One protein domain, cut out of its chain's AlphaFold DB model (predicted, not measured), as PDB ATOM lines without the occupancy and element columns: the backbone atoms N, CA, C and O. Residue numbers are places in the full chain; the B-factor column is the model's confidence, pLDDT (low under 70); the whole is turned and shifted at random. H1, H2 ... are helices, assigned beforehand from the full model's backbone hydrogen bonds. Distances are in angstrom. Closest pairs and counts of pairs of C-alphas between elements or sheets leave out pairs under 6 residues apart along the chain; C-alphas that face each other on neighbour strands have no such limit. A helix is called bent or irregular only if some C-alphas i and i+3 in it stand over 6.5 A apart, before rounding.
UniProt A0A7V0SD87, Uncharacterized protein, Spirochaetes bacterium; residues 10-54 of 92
ATOM      1  N   PHE A  10     102.446  58.480  10.834       89.00
ATOM      2  CA  PHE A  10     102.067  59.872  11.121       89.00
ATOM      3  C   PHE A  10     102.457  60.852   9.998       89.00
ATOM      4  O   PHE A  10     101.724  61.788   9.686       89.00
ATOM      5  N   CYS A  11     103.636  60.667   9.401       91.00
ATOM      6  CA  CYS A  11     104.112  61.533   8.326       91.00
ATOM      7  C   CYS A  11     103.308  61.322   7.035       91.00
ATOM      8  O   CYS A  11     103.075  62.293   6.325       91.00
ATOM      9  N   VAL A  12     102.875  60.087   6.759       91.00
ATOM     10  CA  VAL A  12     101.967  59.762   5.650       91.00
ATOM     11  C   VAL A  12     100.600  60.406   5.882       91.00
ATOM     12  O   VAL A  12     100.137  61.160   5.033       91.00
ATOM     13  N   ASP A  13     100.003  60.191   7.057       91.81
ATOM     14  CA  ASP A  13      98.650  60.663   7.388       91.81
ATOM     15  C   ASP A  13      98.519  62.191   7.335       91.81
ATOM     16  O   ASP A  13      97.479  62.730   6.962       91.81
ATOM     17  N   THR A  14      99.587  62.906   7.694       91.19
ATOM     18  CA  THR A  14      99.628  64.377   7.671       91.19
ATOM     19  C   THR A  14     100.074  64.962   6.330       91.19
ATOM     20  O   THR A  14     100.167  66.182   6.207       91.19
ATOM     21  N   GLY A  15     100.368  64.126   5.327       91.31
ATOM     22  CA  GLY A  15     100.833  64.580   4.015       91.31
ATOM     23  C   GLY A  15     102.203  65.263   4.059       91.31
ATOM     24  O   GLY A  15     102.444  66.234   3.345       91.31
ATOM     25  N   CYS A  16     103.112  64.800   4.921       92.06
ATOM     26  CA  CYS A  16     104.424  65.414   5.087       92.06
ATOM     27  C   CYS A  16     105.267  65.290   3.808       92.06
ATOM     28  O   CYS A  16     105.747  64.209   3.470       92.06
ATOM     29  N   GLU A  17     105.555  66.416   3.155       90.31
ATOM     30  CA  GLU A  17     106.353  66.470   1.917       90.31
ATOM     31  C   GLU A  17     107.755  65.858   2.071       90.31
ATOM     32  O   GLU A  17     108.302  65.266   1.141       90.31
ATOM     33  N   ARG A  18     108.330  65.943   3.279       88.88
ATOM     34  CA  ARG A  18     109.646  65.371   3.609       88.88
ATOM     35  C   ARG A  18     109.628  63.844   3.693       88.88
ATOM     36  O   ARG A  18     110.684  63.221   3.662       88.88
ATOM     37  N   HIS A  19     108.453  63.221   3.834       90.62
ATOM     38  CA  HIS A  19     108.365  61.770   3.971       90.62
ATOM     39  C   HIS A  19     108.732  61.039   2.683       90.62
ATOM     40  O   HIS A  19     109.363  59.991   2.760       90.62
ATOM     41  N   LYS A  20     108.425  61.624   1.521       89.56
ATOM     42  CA  LYS A  20     108.659  61.015   0.207       89.56
ATOM     43  C   LYS A  20     110.113  60.574   0.000       89.56
ATOM     44  O   LYS A  20     110.373  59.512  -0.549       89.56
ATOM     45  N   ALA A  21     111.073  61.360   0.492       89.81
ATOM     46  CA  ALA A  21     112.500  61.033   0.413       89.81
ATOM     47  C   ALA A  21     112.916  59.856   1.317       89.81
ATOM     48  O   ALA A  21     114.021  59.337   1.181       89.81
ATOM     49  N   LEU A  22     112.054  59.453   2.253       92.00
ATOM     50  CA  LEU A  22     112.310  58.405   3.235       92.00
ATOM     51  C   LEU A  22     111.561  57.094   2.940       92.00
ATOM     52  O   LEU A  22     111.863  56.094   3.582       92.00
ATOM     53  N   GLU A  23     110.619  57.079   1.989       88.44
ATOM     54  CA  GLU A  23     109.781  55.908   1.653       88.44
ATOM     55  C   GLU A  23     110.586  54.698   1.166       88.44
ATOM     56  O   GLU A  23     110.174  53.557   1.359       88.44
ATOM     57  N   ALA A  24     111.751  54.939   0.562       89.75
ATOM     58  CA  ALA A  24     112.629  53.883   0.063       89.75
ATOM     59  C   ALA A  24     113.356  53.113   1.180       89.75
ATOM     60  O   ALA A  24     113.953  52.071   0.913       89.75
ATOM     61  N   TYR A  25     113.335  53.618   2.415       89.94
ATOM     62  CA  TYR A  25     114.087  53.054   3.528       89.94
ATOM     63  C   TYR A  25     113.160  52.389   4.533       89.94
ATOM     64  O   TYR A  25     112.041  52.833   4.781       89.94
ATOM     65  N   THR A  26     113.657  51.336   5.173       86.56
ATOM     66  CA  THR A  26     112.913  50.596   6.194       86.56
ATOM     67  C   THR A  26     113.800  50.299   7.399       86.56
ATOM     68  O   THR A  26     115.015  50.501   7.361       86.56
ATOM     69  N   GLY A  27     113.185  49.865   8.501       84.94
ATOM     70  CA  GLY A  27     113.906  49.418   9.693       84.94
ATOM     71  C   GLY A  27     114.860  50.470  10.268       84.94
ATOM     72  O   GLY A  27     114.491  51.631  10.455       84.94
ATOM     73  N   GLU A  28     116.082  50.043  10.579       87.56
ATOM     74  CA  GLU A  28     117.116  50.895  11.170       87.56
ATOM     75  C   GLU A  28     117.617  51.971  10.199       87.56
ATOM     76  O   GLU A  28     117.772  53.125  10.597       87.56
ATOM     77  N   GLU A  29     117.776  51.638   8.913       90.06
ATOM     78  CA  GLU A  29     118.223  52.602   7.901       90.06
ATOM     79  C   GLU A  29     117.251  53.785   7.792       90.06
ATOM     80  O   GLU A  29     117.671  54.945   7.737       90.06
ATOM     81  N   TYR A  30     115.945  53.506   7.841       90.75
ATOM     82  CA  TYR A  30     114.923  54.549   7.892       90.75
ATOM     83  C   TYR A  30     115.131  55.489   9.082       90.75
ATOM     84  O   TYR A  30     115.038  56.705   8.926       90.75
ATOM     85  N   LEU A  31     115.414  54.948  10.272       89.25
ATOM     86  CA  LEU A  31     115.578  55.748  11.486       89.25
ATOM     87  C   LEU A  31     116.824  56.631  11.430       89.25
ATOM     88  O   LEU A  31     116.741  57.801  11.803       89.25
ATOM     89  N   VAL A  32     117.944  56.106  10.927       92.19
ATOM     90  CA  VAL A  32     119.186  56.874  10.752       92.19
ATOM     91  C   VAL A  32     118.955  58.037   9.790       92.19
ATOM     92  O   VAL A  32     119.189  59.193  10.138       92.19
ATOM     93  N   ARG A  33     118.388  57.763   8.610       93.12
ATOM     94  CA  ARG A  33     118.123  58.812   7.615       93.12
ATOM     95  C   ARG A  33     117.075  59.808   8.085       93.12
ATOM     96  O   ARG A  33     117.204  61.004   7.832       93.12
ATOM     97  N   LYS A  34     116.052  59.351   8.811       92.62
ATOM     98  CA  LYS A  34     115.052  60.230   9.422       92.62
ATOM     99  C   LYS A  34     115.681  61.156  10.461       92.62
ATOM    100  O   LYS A  34     115.285  62.317  10.519       92.62
ATOM    101  N   ALA A  35     116.656  60.686  11.238       92.44
ATOM    102  CA  ALA A  35     117.336  61.512  12.231       92.44
ATOM    103  C   ALA A  35     118.016  62.732  11.596       92.44
ATOM    104  O   ALA A  35     117.867  63.848  12.094       92.44
ATOM    105  N   GLU A  36     118.684  62.533  10.461       93.75
ATOM    106  CA  GLU A  36     119.337  63.606   9.711       93.75
ATOM    107  C   GLU A  36     118.320  64.475   8.957       93.75
ATOM    108  O   GLU A  36     118.304  65.701   9.095       93.75
ATOM    109  N   HIS A  37     117.428  63.840   8.193       93.56
ATOM    110  CA  HIS A  37     116.496  64.516   7.289       93.56
ATOM    111  C   HIS A  37     115.395  65.291   8.029       93.56
ATOM    112  O   HIS A  37     114.907  66.325   7.568       93.56
ATOM    113  N   CYS A  38     114.988  64.806   9.202       93.88
ATOM    114  CA  CYS A  38     113.934  65.400  10.016       93.88
ATOM    115  C   CYS A  38     114.463  66.092  11.277       93.88
ATOM    116  O   CYS A  38     113.653  66.405  12.147       93.88
ATOM    117  N   LYS A  39     115.767  66.400  11.373       93.75
ATOM    118  CA  LYS A  39     116.376  67.034  12.560       93.75
ATOM    119  C   LYS A  39     115.620  68.268  13.071       93.75
ATOM    120  O   LYS A  39     115.499  68.465  14.276       93.75
ATOM    121  N   ASP A  40     115.043  69.054  12.157       93.00
ATOM    122  CA  ASP A  40     114.298  70.282  12.462       93.00
ATOM    123  C   ASP A  40     112.771  70.121  12.471       93.00
ATOM    124  O   ASP A  40     112.044  71.084  12.697       93.00
ATOM    125  N   CYS A  41     112.258  68.911  12.254       92.94
ATOM    126  CA  CYS A  41     110.829  68.622  12.322       92.94
ATOM    127  C   CYS A  41     110.363  68.553  13.783       92.94
ATOM    128  O   CYS A  41     110.897  67.771  14.566       92.94
ATOM    129  N   TYR A  42     109.320  69.304  14.147       92.50
ATOM    130  CA  TYR A  42     108.767  69.266  15.505       92.50
ATOM    131  C   TYR A  42     108.233  67.891  15.909       92.50
ATOM    132  O   TYR A  42     108.462  67.473  17.038       92.50
ATOM    133  N   ALA A  43     107.594  67.153  14.996       91.25
ATOM    134  CA  ALA A  43     107.127  65.797  15.288       91.25
ATOM    135  C   ALA A  43     108.298  64.850  15.599       91.25
ATOM    136  O   ALA A  43     108.216  64.036  16.515       91.25
ATOM    137  N   TRP A  44     109.415  64.996  14.876       92.06
ATOM    138  CA  TRP A  44     110.633  64.237  15.155       92.06
ATOM    139  C   TRP A  44     111.269  64.645  16.483       92.06
ATOM    140  O   TRP A  44     111.559  63.783  17.305       92.06
ATOM    141  N   LYS A  45     111.413  65.952  16.737       92.81
ATOM    142  CA  LYS A  45     111.918  66.480  18.015       92.81
ATOM    143  C   LYS A  45     111.091  65.975  19.196       92.81
ATOM    144  O   LYS A  45     111.661  65.542  20.187       92.81
ATOM    145  N   PHE A  46     109.764  65.986  19.075       91.44
ATOM    146  CA  PHE A  46     108.856  65.476  20.099       91.44
ATOM    147  C   PHE A  46     109.026  63.970  20.322       91.44
ATOM    148  O   PHE A  46     109.158  63.532  21.461       91.44
ATOM    149  N   PHE A  47     109.093  63.178  19.248       87.69
ATOM    150  CA  PHE A  47     109.329  61.737  19.345       87.69
ATOM    151  C   PHE A  47     110.659  61.410  20.043       87.69
ATOM    152  O   PHE A  47     110.689  60.586  20.956       87.69
ATOM    153  N   THR A  48     111.747  62.083  19.661       89.88
ATOM    154  CA  THR A  48     113.059  61.904  20.295       89.88
ATOM    155  C   THR A  48     113.026  62.336  21.759       89.88
ATOM    156  O   THR A  48     113.479  61.600  22.627       89.88
ATOM    157  N   TRP A  49     112.387  63.469  22.061       93.81
ATOM    158  CA  TRP A  49     112.230  63.960  23.429       93.81
ATOM    159  C   TRP A  49     111.474  62.982  24.343       93.81
ATOM    160  O   TRP A  49     111.866  62.818  25.502       93.81
ATOM    161  N   LEU A  50     110.432  62.312  23.829       90.94
ATOM    162  CA  LEU A  50     109.721  61.243  24.539       90.94
ATOM    163  C   LEU A  50     110.631  60.036  24.785       90.94
ATOM    164  O   LEU A  50     110.701  59.539  25.909       90.94
ATOM    165  N   LYS A  51     111.344  59.584  23.745       85.88
ATOM    166  CA  LYS A  51     112.267  58.446  23.822       85.88
ATOM    167  C   LYS A  51     113.357  58.680  24.869       85.88
ATOM    168  O   LYS A  51     113.569  57.812  25.710       85.88
ATOM    169  N   ASP A  52     113.990  59.850  24.857       91.56
ATOM    170  CA  ASP A  52     115.082  60.205  25.774       91.56
ATOM    171  C   ASP A  52     114.638  60.228  27.242       91.56
ATOM    172  O   ASP A  52     115.443  60.039  28.150       91.56
ATOM    173  N   ARG A  53     113.342  60.444  27.486       92.38
ATOM    174  CA  ARG A  53     112.741  60.438  28.826       92.38
ATOM    175  C   ARG A  53     112.090  59.109  29.190       92.38
ATOM    176  O   ARG A  53     111.536  58.996  30.279       92.38
ATOM    177  N   ASN A  54     112.149  58.114  28.304       84.25
ATOM    178  CA  ASN A  54     111.435  56.846  28.435       84.25
ATOM    179  C   ASN A  54     109.916  57.039  28.638       84.25
ATOM    180  O   ASN A  54     109.262  56.302  29.377       84.25
TER     181      ASN A  54
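What this domain is: This is residues 10 to 54 of the 92 residues of an uncharacterized protein of Spirochaetes bacterium (UniProt A0A7V0SD87). A small all-helix domain has the long helix H3 between two neighbours: the short helix H2 folds into a splayed helical hairpin with it, and the long helix H4 turns away from it at a steep angle, while residues 49 to 54, of which 49 to 52 belong to H4, stick out as a free end. H1, a single short turn, lies near H2 and away from H3 and H4. The printed part has 45 residues with four named helices, in the order H1, H2, H3, H4, and no named strand. The whole is compact, with a radius of gyration of the C-alphas of 10.6 A, and its C-alphas span 29 by 22 by 16 A along the three main axes.

How they stand to each other: H3, residues 27 to 37, touches H2, residues 17 to 22, and the two form a helical hairpin. Their closest C-alphas are those of Leu 22 and Tyr 30, 6.6 A apart, and their lines stand at a steep tilt of 45 degrees, opposite ways. H3 is close to but not clearly touching H4, residues 42 to 52; their closest C-alphas, those of Ala 35 and Trp 44, are 7.8 A apart. H3 and H4 run opposite ways at a steep tilt of 57 degrees. H1, residues 10 to 13, is close to but not clearly touching H2, with the C-alphas of Cys 11 and His 19 the closest at 6.1 A. H1 is apart from H3 and from H4, and H2 is apart from H4. In H3 and H4 every O i to N i+4 pair is within hydrogen-bond range; in H2 this holds for 0 of 2, with 1 of 3 O i to N i+3 pairs within range, and H1 is too short for an O i to N i+4 pair.

Where its parts are: H3 measures 15.5 A from its first to its last C-alpha, running from C-alpha 27 at (113.906, 49.418, 9.693) to C-alpha 37 at (116.496, 64.516, 7.289). H4 measures 15.1 A and ends at C-alpha 52, at (115.082, 60.205, 25.774). H2 measures 10.1 A; it is neither bent nor irregular, but only just: C-alphas 17 and 20 are 6.2 A apart. H1 measures 5.1 A and begins at C-alpha 10, at (102.067, 59.872, 11.121).

The domain as a whole: The two C-alphas farthest apart are those of Ala 24 and Arg 53, at 29.5 A. Residues 49 to 54, of which 49 to 52 belong to H4, stand free. The links H1 to H2, H2 to H3 and H3 to H4 are tight, and the printed part has no cut. The mean pLDDT of the printed part is 90.7, and no printed residue is under 70.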